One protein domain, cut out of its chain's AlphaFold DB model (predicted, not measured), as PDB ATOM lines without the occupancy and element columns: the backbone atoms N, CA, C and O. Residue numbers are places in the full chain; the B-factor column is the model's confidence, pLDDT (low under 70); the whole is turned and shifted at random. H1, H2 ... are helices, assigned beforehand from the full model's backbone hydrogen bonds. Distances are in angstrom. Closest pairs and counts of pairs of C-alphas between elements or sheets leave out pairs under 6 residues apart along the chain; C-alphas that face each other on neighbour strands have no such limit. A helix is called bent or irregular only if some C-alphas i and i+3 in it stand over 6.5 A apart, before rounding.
ATOM      1  N   ASN A  21     -30.019 -38.245 -56.031       96.62
ATOM      2  CA  ASN A  21     -28.972 -37.307 -56.440       96.62
ATOM      3  C   ASN A  21     -29.461 -35.850 -56.463       96.62
ATOM      4  O   ASN A  21     -28.754 -34.961 -55.995       96.62
ATOM      5  N   HIS A  22     -30.663 -35.594 -56.991       98.12
ATOM      6  CA  HIS A  22     -31.170 -34.227 -57.088       98.12
ATOM      7  C   HIS A  22     -31.487 -33.641 -55.712       98.12
ATOM      8  O   HIS A  22     -31.098 -32.510 -55.431       98.12
ATOM      9  N   VAL A  23     -32.179 -34.397 -54.856       97.75
ATOM     10  CA  VAL A  23     -32.631 -33.898 -53.546       97.75
ATOM     11  C   VAL A  23     -31.523 -33.839 -52.495       97.75
ATOM     12  O   VAL A  23     -31.668 -33.117 -51.515       97.75
ATOM     13  N   ASP A  24     -30.449 -34.609 -52.676       97.38
ATOM     14  CA  ASP A  24     -29.309 -34.658 -51.763       97.38
ATOM     15  C   ASP A  24     -28.141 -33.833 -52.323       97.38
ATOM     16  O   ASP A  24     -28.007 -32.650 -52.004       97.38
ATOM     17  N   LEU A  25     -27.329 -34.408 -53.213       96.94
ATOM     18  CA  LEU A  25     -26.090 -33.787 -53.684       96.94
ATOM     19  C   LEU A  25     -26.318 -32.529 -54.533       96.94
ATOM     20  O   LEU A  25     -25.713 -31.497 -54.249       96.94
ATOM     21  N   ALA A  26     -27.172 -32.584 -55.559       98.31
ATOM     22  CA  ALA A  26     -27.340 -31.467 -56.494       98.31
ATOM     23  C   ALA A  26     -27.957 -30.237 -55.811       98.31
ATOM     24  O   ALA A  26     -27.467 -29.125 -55.984       98.31
ATOM     25  N   THR A  27     -28.981 -30.442 -54.975       98.62
ATOM     26  CA  THR A  27     -29.579 -29.368 -54.163       98.62
ATOM     27  C   THR A  27     -28.573 -28.799 -53.161       98.62
ATOM     28  O   THR A  27     -28.496 -27.584 -53.003       98.62
ATOM     29  N   THR A  28     -27.752 -29.640 -52.522       98.50
ATOM     30  CA  THR A  28     -26.693 -29.162 -51.614       98.50
ATOM     31  C   THR A  28     -25.655 -28.320 -52.356       98.50
ATOM     32  O   THR A  28     -25.269 -27.259 -51.871       98.50
ATOM     33  N   CYS A  29     -25.245 -28.742 -53.557       98.62
ATOM     34  CA  CYS A  29     -24.340 -27.969 -54.410       98.62
ATOM     35  C   CYS A  29     -24.933 -26.609 -54.787       98.62
ATOM     36  O   CYS A  29     -24.243 -25.596 -54.687       98.62
ATOM     37  N   HIS A  30     -26.207 -26.585 -55.183       98.69
ATOM     38  CA  HIS A  30     -26.905 -25.348 -55.514       98.69
ATOM     39  C   HIS A  30     -26.932 -24.388 -54.331       98.69
ATOM     40  O   HIS A  30     -26.504 -23.240 -54.448       98.69
ATOM     41  N   ASN A  31     -27.363 -24.883 -53.171       98.69
ATOM     42  CA  ASN A  31     -27.474 -24.079 -51.963       98.69
ATOM     43  C   ASN A  31     -26.109 -23.535 -51.512       98.69
ATOM     44  O   ASN A  31     -26.036 -22.378 -51.109       98.69
ATOM     45  N   PHE A  32     -25.030 -24.315 -51.649       98.69
ATOM     46  CA  PHE A  32     -23.663 -23.850 -51.389       98.69
ATOM     47  C   PHE A  32     -23.257 -22.700 -52.317       98.69
ATOM     48  O   PHE A  32     -22.753 -21.673 -51.875       98.69
ATOM     49  N   LEU A  33     -23.498 -22.842 -53.622       98.50
ATOM     50  CA  LEU A  33     -23.080 -21.840 -54.607       98.50
ATOM     51  C   LEU A  33     -23.814 -20.501 -54.455       98.50
ATOM     52  O   LEU A  33     -23.279 -19.474 -54.875       98.50
ATOM     53  N   VAL A  34     -25.020 -20.503 -53.878       98.31
ATOM     54  CA  VAL A  34     -25.813 -19.284 -53.644       98.31
ATOM     55  C   VAL A  34     -25.731 -18.757 -52.208       98.31
ATOM     56  O   VAL A  34     -26.174 -17.635 -51.970       98.31
ATOM     57  N   SER A  35     -25.180 -19.517 -51.254       98.00
ATOM     58  CA  SER A  35     -25.074 -19.093 -49.850       98.00
ATOM     59  C   SER A  35     -23.948 -18.087 -49.604       98.00
ATOM     60  O   SER A  35     -24.048 -17.284 -48.678       98.00
ATOM     61  N   GLY A  36     -22.896 -18.115 -50.427       96.31
ATOM     62  CA  GLY A  36     -21.672 -17.334 -50.218       96.31
ATOM     63  C   GLY A  36     -20.661 -17.988 -49.268       96.31
ATOM     64  O   GLY A  36     -19.656 -17.360 -48.951       96.31
ATOM     65  N   GLU A  37     -20.917 -19.225 -48.836       97.88
ATOM     66  CA  GLU A  37     -19.968 -20.053 -48.081       97.88
ATOM     67  C   GLU A  37     -18.784 -20.470 -48.972       97.88
ATOM     68  O   GLU A  37     -18.927 -20.601 -50.190       97.88
ATOM     69  N   ASP A  38     -17.612 -20.696 -48.377       96.44
ATOM     70  CA  ASP A  38     -16.377 -21.049 -49.094       96.44
ATOM     71  C   ASP A  38     -15.812 -22.434 -48.728       96.44
ATOM     72  O   ASP A  38     -15.009 -22.993 -49.479       96.44
ATOM     73  N   ASP A  39     -16.287 -23.040 -47.639       97.00
ATOM     74  CA  ASP A  39     -15.901 -24.382 -47.202       97.00
ATOM     75  C   ASP A  39     -16.913 -25.440 -47.668       97.00
ATOM     76  O   ASP A  39     -17.878 -25.782 -46.977       97.00
ATOM     77  N   TRP A  40     -16.685 -25.978 -48.868       96.62
ATOM     78  CA  TRP A  40     -17.555 -26.999 -49.458       96.62
ATOM     79  C   TRP A  40     -17.660 -28.268 -48.603       96.62
ATOM     80  O   TRP A  40     -18.751 -28.820 -48.461       96.62
ATOM     81  N   VAL A  41     -16.550 -28.734 -48.024       96.88
ATOM     82  CA  VAL A  41     -16.526 -29.985 -47.252       96.88
ATOM     83  C   VAL A  41     -17.388 -29.836 -46.001       96.88
ATOM     84  O   VAL A  41     -18.257 -30.676 -45.756       96.88
ATOM     85  N   ALA A  42     -17.216 -28.738 -45.259       97.06
ATOM     86  CA  ALA A  42     -18.058 -28.416 -44.111       97.06
ATOM     87  C   ALA A  42     -19.529 -28.240 -44.506       97.06
ATOM     88  O   ALA A  42     -20.428 -28.753 -43.831       97.06
ATOM     89  N   TYR A  43     -19.788 -27.524 -45.603       97.88
ATOM     90  CA  TYR A  43     -21.145 -27.247 -46.049       97.88
ATOM     91  C   TYR A  43     -21.883 -28.527 -46.439       97.88
ATOM     92  O   TYR A  43     -22.956 -28.809 -45.905       97.88
ATOM     93  N   ALA A  44     -21.296 -29.342 -47.315       96.81
ATOM     94  CA  ALA A  44     -21.881 -30.608 -47.733       96.81
ATOM     95  C   ALA A  44     -22.134 -31.527 -46.531       96.81
ATOM     96  O   ALA A  44     -23.243 -32.042 -46.369       96.81
ATOM     97  N   TRP A  45     -21.156 -31.639 -45.629       96.56
ATOM     98  CA  TRP A  45     -21.282 -32.439 -44.414       96.56
ATOM     99  C   TRP A  45     -22.402 -31.977 -43.484       96.56
ATOM    100  O   TRP A  45     -22.918 -32.780 -42.723       96.56
ATOM    101  N   THR A  46     -22.807 -30.711 -43.507       97.06
ATOM    102  CA  THR A  46     -23.840 -30.188 -42.595       97.06
ATOM    103  C   THR A  46     -25.221 -30.067 -43.243       97.06
ATOM    104  O   THR A  46     -26.219 -30.036 -42.523       97.06
ATOM    105  N   HIS A  47     -25.302 -30.048 -44.577       97.19
ATOM    106  CA  HIS A  47     -26.530 -29.711 -45.311       97.19
ATOM    107  C   HIS A  47     -27.123 -30.857 -46.142       97.19
ATOM    108  O   HIS A  47     -28.259 -30.737 -46.602       97.19
ATOM    109  N   GLN A  48     -26.404 -31.970 -46.324       95.56
ATOM    110  CA  GLN A  48     -26.919 -33.108 -47.086       95.56
ATOM    111  C   GLN A  48     -28.191 -33.710 -46.463       95.56
ATOM    112  O   GLN A  48     -28.322 -33.898 -45.250       95.56
ATOM    113  N   ARG A  49     -29.137 -34.090 -47.323       95.19
ATOM    114  CA  ARG A  49     -30.372 -34.795 -46.960       95.19
ATOM    115  C   ARG A  49     -30.082 -36.161 -46.342       95.19
ATOM    116  O   ARG A  49     -30.909 -36.630 -45.556       95.19
ATOM    117  N   MET A  50     -28.935 -36.780 -46.644       92.94
ATOM    118  CA  MET A  50     -28.531 -38.080 -46.087       92.94
ATOM    119  C   MET A  50     -28.672 -38.170 -44.560       92.94
ATOM    120  O   MET A  50     -28.991 -39.233 -44.025       92.94
ATOM    121  N   TRP A  51     -28.523 -37.049 -43.848       94.81
ATOM    122  CA  TRP A  51     -28.670 -36.986 -42.396       94.81
ATOM    123  C   TRP A  51     -30.058 -37.380 -41.892       94.81
ATOM    124  O   TRP A  51     -30.171 -37.881 -40.772       94.81
ATOM    125  N   LYS A  52     -31.107 -37.270 -42.720       93.12
ATOM    126  CA  LYS A  52     -32.450 -37.770 -42.379       93.12
ATOM    127  C   LYS A  52     -32.442 -39.262 -42.033       93.12
ATOM    128  O   LYS A  52     -33.173 -39.673 -41.134       93.12
ATOM    129  N   SER A  53     -31.591 -40.063 -42.677       90.75
ATOM    130  CA  SER A  53     -31.481 -41.505 -42.422       90.75
ATOM    131  C   SER A  53     -30.900 -41.842 -41.043       90.75
ATOM    132  O   SER A  53     -31.057 -42.968 -40.577       90.75
ATOM    133  N   PHE A  54     -30.266 -40.877 -40.367       91.81
ATOM    134  CA  PHE A  54     -29.675 -41.044 -39.034       91.81
ATOM    135  C   PHE A  54     -30.582 -40.539 -37.903       91.81
ATOM    136  O   PHE A  54     -30.249 -40.710 -36.726       91.81
ATOM    137  N   GLY A  55     -31.732 -39.938 -38.236       92.94
ATOM    138  CA  GLY A  55     -32.721 -39.451 -37.274       92.94
ATOM    139  C   GLY A  55     -32.095 -38.615 -36.152       92.94
ATOM    140  O   GLY A  55     -31.277 -37.729 -36.393       92.94
ATOM    141  N   ASN A  56     -32.432 -38.943 -34.903       95.38
ATOM    142  CA  ASN A  56     -31.935 -38.233 -33.717       95.38
ATOM    143  C   ASN A  56     -30.413 -38.350 -33.505       95.38
ATOM    144  O   ASN A  56     -29.854 -37.598 -32.711       95.38
ATOM    145  N   GLY A  57     -29.735 -39.284 -34.182       94.44
ATOM    146  CA  GLY A  57     -28.280 -39.435 -34.116       94.44
ATOM    147  C   GLY A  57     -27.515 -38.450 -35.004       94.44
ATOM    148  O   GLY A  57     -26.331 -38.211 -34.757       94.44
ATOM    149  N   ALA A  58     -28.172 -37.853 -36.005       95.81
ATOM    150  CA  ALA A  58     -27.519 -36.995 -36.991       95.81
ATOM    151  C   ALA A  58     -26.748 -35.811 -36.377       95.81
ATOM    152  O   ALA A  58     -25.578 -35.655 -36.724       95.81
ATOM    153  N   PRO A  59     -27.298 -35.028 -35.420       97.19
ATOM    154  CA  PRO A  59     -26.582 -33.872 -34.874       97.19
ATOM    155  C   PRO A  59     -25.237 -34.246 -34.247       97.19
ATOM    156  O   PRO A  59     -24.255 -33.525 -34.408       97.19
ATOM    157  N   LYS A  60     -25.167 -35.403 -33.572       96.38
ATOM    158  CA  LYS A  60     -23.930 -35.851 -32.929       96.38
ATOM    159  C   LYS A  60     -22.878 -36.289 -33.945       96.38
ATOM    160  O   LYS A  60     -21.698 -36.012 -33.755       96.38
ATOM    161  N   LEU A  61     -23.293 -36.966 -35.014       95.69
ATOM    162  CA  LEU A  61     -22.391 -37.366 -36.097       95.69
ATOM    163  C   LEU A  61     -21.865 -36.154 -36.865       95.69
ATOM    164  O   LEU A  61     -20.670 -36.091 -37.154       95.69
ATOM    165  N   ILE A  62     -22.737 -35.176 -37.120       96.81
ATOM    166  CA  ILE A  62     -22.357 -33.909 -37.740       96.81
ATOM    167  C   ILE A  62     -21.287 -33.216 -36.891       96.81
ATOM    168  O   ILE A  62     -20.222 -32.902 -37.413       96.81
ATOM    169  N   GLU A  63     -21.521 -33.062 -35.584       97.81
ATOM    170  CA  GLU A  63     -20.564 -32.456 -34.648       97.81
ATOM    171  C   GLU A  63     -19.205 -33.176 -34.663       97.81
ATOM    172  O   GLU A  63     -18.164 -32.530 -34.770       97.81
ATOM    173  N   ILE A  64     -19.203 -34.512 -34.603       96.62
ATOM    174  CA  ILE A  64     -17.973 -35.318 -34.636       96.62
ATOM    175  C   ILE A  64     -17.196 -35.088 -35.936       96.62
ATOM    176  O   ILE A  64     -15.979 -34.904 -35.896       96.62
ATOM    177  N   GLY A  65     -17.882 -35.084 -37.080       96.25
ATOM    178  CA  GLY A  65     -17.242 -34.845 -38.371       96.25
ATOM    179  C   GLY A  65     -16.719 -33.415 -38.526       96.25
ATOM    180  O   GLY A  65     -15.617 -33.222 -39.032       96.25
ATOM    181  N   MET A  66     -17.440 -32.419 -38.007       97.75
ATOM    182  CA  MET A  66     -16.988 -31.023 -38.003       97.75
ATOM    183  C   MET A  66     -15.766 -30.807 -37.103       97.75
ATOM    184  O   MET A  66     -14.855 -30.057 -37.457       97.75
ATOM    185  N   GLU A  67     -15.703 -31.494 -35.963       97.69
ATOM    186  CA  GLU A  67     -14.522 -31.488 -35.098       97.69
ATOM    187  C   GLU A  67     -13.318 -32.157 -35.777       97.69
ATOM    188  O   GLU A  67     -12.188 -31.684 -35.640       97.69
ATOM    189  N   HIS A  68     -13.543 -33.232 -36.543       97.00
ATOM    190  CA  HIS A  68     -12.504 -33.831 -37.381       97.00
ATOM    191  C   HIS A  68     -12.022 -32.844 -38.452       97.00
ATOM    192  O   HIS A  68     -10.822 -32.596 -38.549       97.00
ATOM    193  N   HIS A  69     -12.937 -32.236 -39.211       96.88
ATOM    194  CA  HIS A  69     -12.617 -31.260 -40.264       96.88
ATOM    195  C   HIS A  69     -11.765 -30.098 -39.744       96.88
ATOM    196  O   HIS A  69     -10.746 -29.751 -40.334       96.88
ATOM    197  N   ARG A  70     -12.106 -29.555 -38.566       97.19
ATOM    198  CA  ARG A  70     -11.315 -28.497 -37.912       97.19
ATOM    199  C   ARG A  70      -9.880 -28.914 -37.585       97.19
ATOM    200  O   ARG A  70      -8.998 -28.059 -37.577       97.19
ATOM    201  N   LYS A  71      -9.649 -30.187 -37.256       97.56
ATOM    202  CA  LYS A  71      -8.317 -30.726 -36.924       97.56
ATOM    203  C   LYS A  71      -7.518 -31.139 -38.156       97.56
ATOM    204  O   LYS A  71      -6.292 -31.149 -38.090       97.56
ATOM    205  N   HIS A  72      -8.207 -31.459 -39.246       95.56
ATOM    206  CA  HIS A  72      -7.643 -32.012 -40.474       95.56
ATOM    207  C   HIS A  72      -8.118 -31.211 -41.702       95.56
ATOM    208  O   HIS A  72      -8.808 -31.757 -42.564       95.56
ATOM    209  N   PRO A  73      -7.797 -29.904 -41.785       92.31
ATOM    210  CA  PRO A  73      -8.257 -29.068 -42.885       92.31
ATOM    211  C   PRO A  73      -7.702 -29.571 -44.223       92.31
ATOM    212  O   PRO A  73      -6.508 -29.842 -44.350       92.31
ATOM    213  N   GLY A  74      -8.571 -29.667 -45.229       89.69
ATOM    214  CA  GLY A  74      -8.220 -30.157 -46.568       89.69
ATOM    215  C   GLY A  74      -8.210 -31.681 -46.711       89.69
ATOM    216  O   GLY A  74      -7.992 -32.180 -47.812       89.69
ATOM    217  N   GLU A  75      -8.479 -32.431 -45.640       93.44
ATOM    218  CA  GLU A  75      -8.675 -33.879 -45.701       93.44
ATOM    219  C   GLU A  75     -10.174 -34.232 -45.732       93.44
ATOM    220  O   GLU A  75     -11.004 -33.481 -45.212       93.44
ATOM    221  N   PRO A  76     -10.558 -35.390 -46.300       94.88
ATOM    222  CA  PRO A  76     -11.909 -35.914 -46.141       94.88
ATOM    223  C   PRO A  76     -12.289 -36.052 -44.664       94.88
ATOM    224  O   PRO A  76     -11.486 -36.511 -43.847       94.88
ATOM    225  N   ILE A  77     -13.540 -35.737 -44.325       95.88
ATOM    226  CA  ILE A  77     -14.066 -36.014 -42.987       95.88
ATOM    227  C   ILE A  77     -14.096 -37.525 -42.759       95.88
ATOM    228  O   ILE A  77     -14.675 -38.269 -43.552       95.88
ATOM    229  N   ARG A  78     -13.500 -37.967 -41.646       94.44
ATOM    230  CA  ARG A  78     -13.524 -39.363 -41.206       94.44
ATOM    231  C   ARG A  78     -14.173 -39.481 -39.841       94.44
ATOM    232  O   ARG A  78     -13.897 -38.711 -38.920       94.44
ATOM    233  N   VAL A  79     -15.001 -40.507 -39.695       92.31
ATOM    234  CA  VAL A  79     -15.616 -40.879 -38.423       92.31
ATOM    235  C   VAL A  79     -15.095 -42.265 -38.076       92.31
ATOM    236  O   VAL A  79     -15.534 -43.253 -38.650       92.31
ATOM    237  N   TRP A  80     -14.139 -42.347 -37.146       88.31
ATOM    238  CA  TRP A  80     -13.342 -43.563 -36.910       88.31
ATOM    239  C   TRP A  80     -14.164 -44.828 -36.600       88.31
ATOM    240  O   TRP A  80     -13.723 -45.934 -36.898       88.31
ATOM    241  N   PHE A  81     -15.354 -44.679 -36.008       90.88
ATOM    242  CA  PHE A  81     -16.263 -45.789 -35.698       90.88
ATOM    243  C   PHE A  81     -17.305 -46.063 -36.800       90.88
ATOM    244  O   PHE A  81     -18.126 -46.965 -36.647       90.88
ATOM    245  N   LEU A  82     -17.279 -45.306 -37.904       89.00
ATOM    246  CA  LEU A  82     -18.092 -45.499 -39.111       89.00
ATOM    247  C   LEU A  82     -17.208 -45.464 -40.375       89.00
ATOM    248  O   LEU A  82     -17.372 -44.577 -41.215       89.00
ATOM    249  N   PRO A  83     -16.293 -46.433 -40.555       87.50
ATOM    250  CA  PRO A  83     -15.342 -46.440 -41.672       87.50
ATOM    251  C   PRO A  83     -16.010 -46.499 -43.056       87.50
ATOM    252  O   PRO A  83     -15.400 -46.140 -44.055       87.50
ATOM    253  N   GLN A  84     -17.282 -46.902 -43.147       83.06
ATOM    254  CA  GLN A  84     -18.038 -46.860 -44.401       83.06
ATOM    255  C   GLN A  84     -18.234 -45.435 -44.949       83.06
ATOM    256  O   GLN A  84     -18.515 -45.273 -46.134       83.06
ATOM    257  N   PHE A  85     -18.094 -44.407 -44.106       86.19
ATOM    258  CA  PHE A  85     -18.132 -43.011 -44.539       86.19
ATOM    259  C   PHE A  85     -16.861 -42.603 -45.277       86.19
ATOM    260  O   PHE A  85     -16.915 -41.654 -46.057       86.19
ATOM    261  N   ASP A  86     -15.743 -43.302 -45.081       87.19
ATOM    262  CA  ASP A  86     -14.468 -42.898 -45.667       87.19
ATOM    263  C   ASP A  86     -14.559 -42.877 -47.196       87.19
ATOM    264  O   ASP A  86     -14.201 -41.874 -47.801       87.19
ATOM    265  N   GLU A  87     -15.126 -43.913 -47.823       84.38
ATOM    266  CA  GLU A  87     -15.300 -43.945 -49.284       84.38
ATOM    267  C   GLU A  87     -16.286 -42.892 -49.798       84.38
ATOM    268  O   GLU A  87     -16.048 -42.289 -50.844       84.38
ATOM    269  N   VAL A  88     -17.364 -42.626 -49.054       84.00
ATOM    270  CA  VAL A  88     -18.368 -41.617 -49.435       84.00
ATOM    271  C   VAL A  88     -17.766 -40.210 -49.411       84.00
ATOM    272  O   VAL A  88     -18.056 -39.398 -50.285       84.00
ATOM    273  N   ASN A  89     -16.897 -39.928 -48.438       91.25
ATOM    274  CA  ASN A  89     -16.301 -38.604 -48.253       91.25
ATOM    275  C   ASN A  89     -14.964 -38.435 -48.973       91.25
ATOM    276  O   ASN A  89     -14.506 -37.306 -49.137       91.25
ATOM    277  N   ARG A  90     -14.338 -39.530 -49.425       92.31
ATOM    278  CA  ARG A  90     -12.976 -39.542 -49.978       92.31
ATOM    279  C   ARG A  90     -12.752 -38.498 -51.064       92.31
ATOM    280  O   ARG A  90     -11.684 -37.903 -51.106       92.31
ATOM    281  N   ALA A  91     -13.736 -38.306 -51.939       92.69
ATOM    282  CA  ALA A  91     -13.636 -37.397 -53.080       92.69
ATOM    283  C   ALA A  91     -14.169 -35.984 -52.790       92.69
ATOM    284  O   ALA A  91     -14.086 -35.121 -53.658       92.69
ATOM    285  N   LEU A  92     -14.742 -35.739 -51.608       93.56
ATOM    286  CA  LEU A  92     -15.442 -34.491 -51.309       93.56
ATOM    287  C   LEU A  92     -14.525 -33.252 -51.328       93.56
ATOM    288  O   LEU A  92     -14.966 -32.245 -51.878       93.56
ATOM    289  N   PRO A  93     -13.268 -33.300 -50.831       95.00
ATOM    290  CA  PRO A  93     -12.345 -32.164 -50.939       95.00
ATOM    291  C   PRO A  93     -11.999 -31.769 -52.380       95.00
ATOM    292  O   PRO A  93     -11.798 -30.591 -52.659       95.00
ATOM    293  N   ASP A  94     -11.974 -32.738 -53.299       95.06
ATOM    294  CA  ASP A  94     -11.673 -32.515 -54.721       95.06
ATOM    295  C   ASP A  94     -12.939 -32.271 -55.565       95.06
ATOM    296  O   ASP A  94     -12.865 -31.991 -56.766       95.06
ATOM    297  N   TYR A  95     -14.125 -32.397 -54.966       95.75
ATOM    298  CA  TYR A  95     -15.391 -32.270 -55.672       95.75
ATOM    299  C   TYR A  95     -15.739 -30.798 -55.898       95.75
ATOM    300  O   TYR A  95     -15.959 -30.041 -54.957       95.75
ATOM    301  N   HIS A  96     -15.873 -30.393 -57.161       96.88
ATOM    302  CA  HIS A  96     -16.276 -29.034 -57.503       96.88
ATOM    303  C   HIS A  96     -17.817 -28.901 -57.517       96.88
ATOM    304  O   HIS A  96     -18.454 -29.489 -58.396       96.88
ATOM    305  N   PRO A  97     -18.452 -28.052 -56.678       98.06
ATOM    306  CA  PRO A  97     -19.920 -27.988 -56.551       98.06
ATOM    307  C   PRO A  97     -20.667 -27.650 -57.847       98.06
ATOM    308  O   PRO A  97     -21.773 -28.127 -58.080       98.06
ATOM    309  N   ARG A  98     -20.043 -26.893 -58.762       98.06
ATOM    310  CA  ARG A  98     -20.595 -26.661 -60.116       98.06
ATOM    311  C   ARG A  98     -20.888 -27.940 -60.908       98.06
ATOM    312  O   ARG A  98     -21.735 -27.897 -61.794       98.06
ATOM    313  N   PHE A  99     -20.216 -29.055 -60.617       97.50
ATOM    314  CA  PHE A  99     -20.554 -30.339 -61.226       97.50
ATOM    315  C   PHE A  99     -21.950 -30.799 -60.784       97.50
ATOM    316  O   PHE A  99     -22.783 -31.103 -61.630       97.50
ATOM    317  N   GLY A 100     -22.251 -30.754 -59.482       97.69
ATOM    318  CA  GLY A 100     -23.585 -31.054 -58.950       97.69
ATOM    319  C   GLY A 100     -24.652 -30.043 -59.382       97.69
ATOM    320  O   GLY A 100     -25.774 -30.433 -59.704       97.69
ATOM    321  N   GLU A 101     -24.293 -28.761 -59.490       98.44
ATOM    322  CA  GLU A 101     -25.177 -27.698 -60.002       98.44
ATOM    323  C   GLU A 101     -25.698 -27.991 -61.414       98.44
ATOM    324  O   GLU A 101     -26.843 -27.675 -61.749       98.44
ATOM    325  N   ALA A 102     -24.885 -28.641 -62.251       98.31
ATOM    326  CA  ALA A 102     -25.304 -29.027 -63.593       98.31
ATOM    327  C   ALA A 102     -26.482 -30.018 -63.572       98.31
ATOM    328  O   ALA A 102     -27.356 -29.958 -64.437       98.31
ATOM    329  N   PHE A 103     -26.559 -30.889 -62.562       98.06
ATOM    330  CA  PHE A 103     -27.706 -31.781 -62.356       98.06
ATOM    331  C   PHE A 103     -28.905 -31.057 -61.735       98.06
ATOM    332  O   PHE A 103     -30.051 -31.413 -62.011       98.06
ATOM    333  N   PHE A 104     -28.669 -30.037 -60.906       98.38
ATOM    334  CA  PHE A 104     -29.744 -29.240 -60.311       98.38
ATOM    335  C   PHE A 104     -30.481 -28.412 -61.373       98.38
ATOM    336  O   PHE A 104     -31.711 -28.428 -61.453       98.38
ATOM    337  N   THR A 105     -29.717 -27.731 -62.226       98.00
ATOM    338  CA  THR A 105     -30.223 -26.869 -63.305       98.00
ATOM    339  C   THR A 105     -30.654 -27.640 -64.553       98.00
ATOM    340  O   THR A 105     -31.344 -27.089 -65.409       98.00
ATOM    341  N   GLY A 106     -30.259 -28.912 -64.668       96.75
ATOM    342  CA  GLY A 106     -30.460 -29.732 -65.864       96.75
ATOM    343  C   GLY A 106     -29.485 -29.419 -67.003       96.75
ATOM    344  O   GLY A 106     -29.643 -29.948 -68.105       96.75
TER     345      GLY A 106
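AT A GLANCE: This is residues 21 to 106 of the 189 residues of an uncharacterized protein of Naumannella sp. ID2617S (UniProt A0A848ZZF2). What shape do these atoms make? A short helix, H2, lies in the middle, with the crossed pair H1 and H5 on one side of it and the long, kinked helix H3 on the other. From H3 the backbone folds back through residues 72 to 96, which hold the little helix H4, to reach H5, while residues 52 to 57 of H3 stick out. What is it built of, and how large is it? The printed part has 86 residues with five named helices, H1 to H5 in order along it, and no named strand: the class is all helix. It is compact, with a radius of gyration of the C-alphas of 12.6 A, and spans 37 by 27 by 22 A.

HOW THE PARTS SIT: Which helix touches the most others? H1, residues 21 to 35, is the hub and touches H2, residues 40 to 47, H3, residues 49 to 71, and H5, residues 97 to 105. H1 and H2 run opposite ways at a steep tilt of 64 degrees, their closest C-alphas being those of Thr 28 and His 47, 6.3 A apart. H1 and H3 only just touch, with 3 pairs of C-alphas within 8 A and only at their ends, where the closest C-alphas, those of Asp 24 and Arg 49, are 4.9 A apart. How do H2 and H3 stand? They form a helical hairpin, running opposite ways at a shallow tilt of 33 degrees, only just short of steep. H3 touches H2 with residues 62 to 69 alone, and the closest C-alphas are those of Thr 46 and Ile 62, 6.3 A apart. Where are H5 and the remaining helix? H5 touches H1 with 23 pairs of C-alphas within 8 A, the closest being those of Ala 26 and Gly 100 at 4.5 A, and the two run opposite ways at a steep tilt of 66 degrees. H5 is close to H2 but not clearly touching, the closest C-alphas being those of Trp 40 and Pro 97, 7.5 A apart. H4, residues 84 to 89, is apart from H1, H2, H3 and H5. How complete are the helices' backbones? In H2 every O i to N i+4 pair is within hydrogen-bond range; in H1 it is 9 of 11, in H3 11 of 19, in H4 1 of 2 and in H5 4 of 5.

IN THESE COORDINATES: Where does the first helix lie? H1 begins with C-alpha 21 at (-28.972, -37.307, -56.440) and is 19.8 A long from first to last C-alpha. It is only just irregular: C-alphas 23 and 26 are 6.53 A apart. What follows it? H2 has 8 residues, and H3, the longest with 23, measures 24.6 A and ends with C-alpha 71 at (-8.317, -30.726, -36.924). H3 is irregular, with C-alphas 53 and 56 9.3 A apart, and has a kink of 124 degrees near residue 56. Where is the last helix? After H4, six residues, H5 runs 12.4 A to C-alpha 105 at (-30.223, -26.869, -63.305).

THE WHOLE: How far does it reach? The two C-alphas farthest apart are those of Phe 81 and Gly 106, 37.0 A, while the first and last printed C-alphas are 12.2 A apart. Is there a cut, and which links are long? The printed part has no cut; the link from H3 to H4, residues 72 to 83, is long. The links H1 to H2 and H2 to H3 are tight, and H4 to H5 is short. Is confidence low anywhere? The mean pLDDT of the printed part is 95.2, no printed residue is under 70, and H4 has a mean of 86.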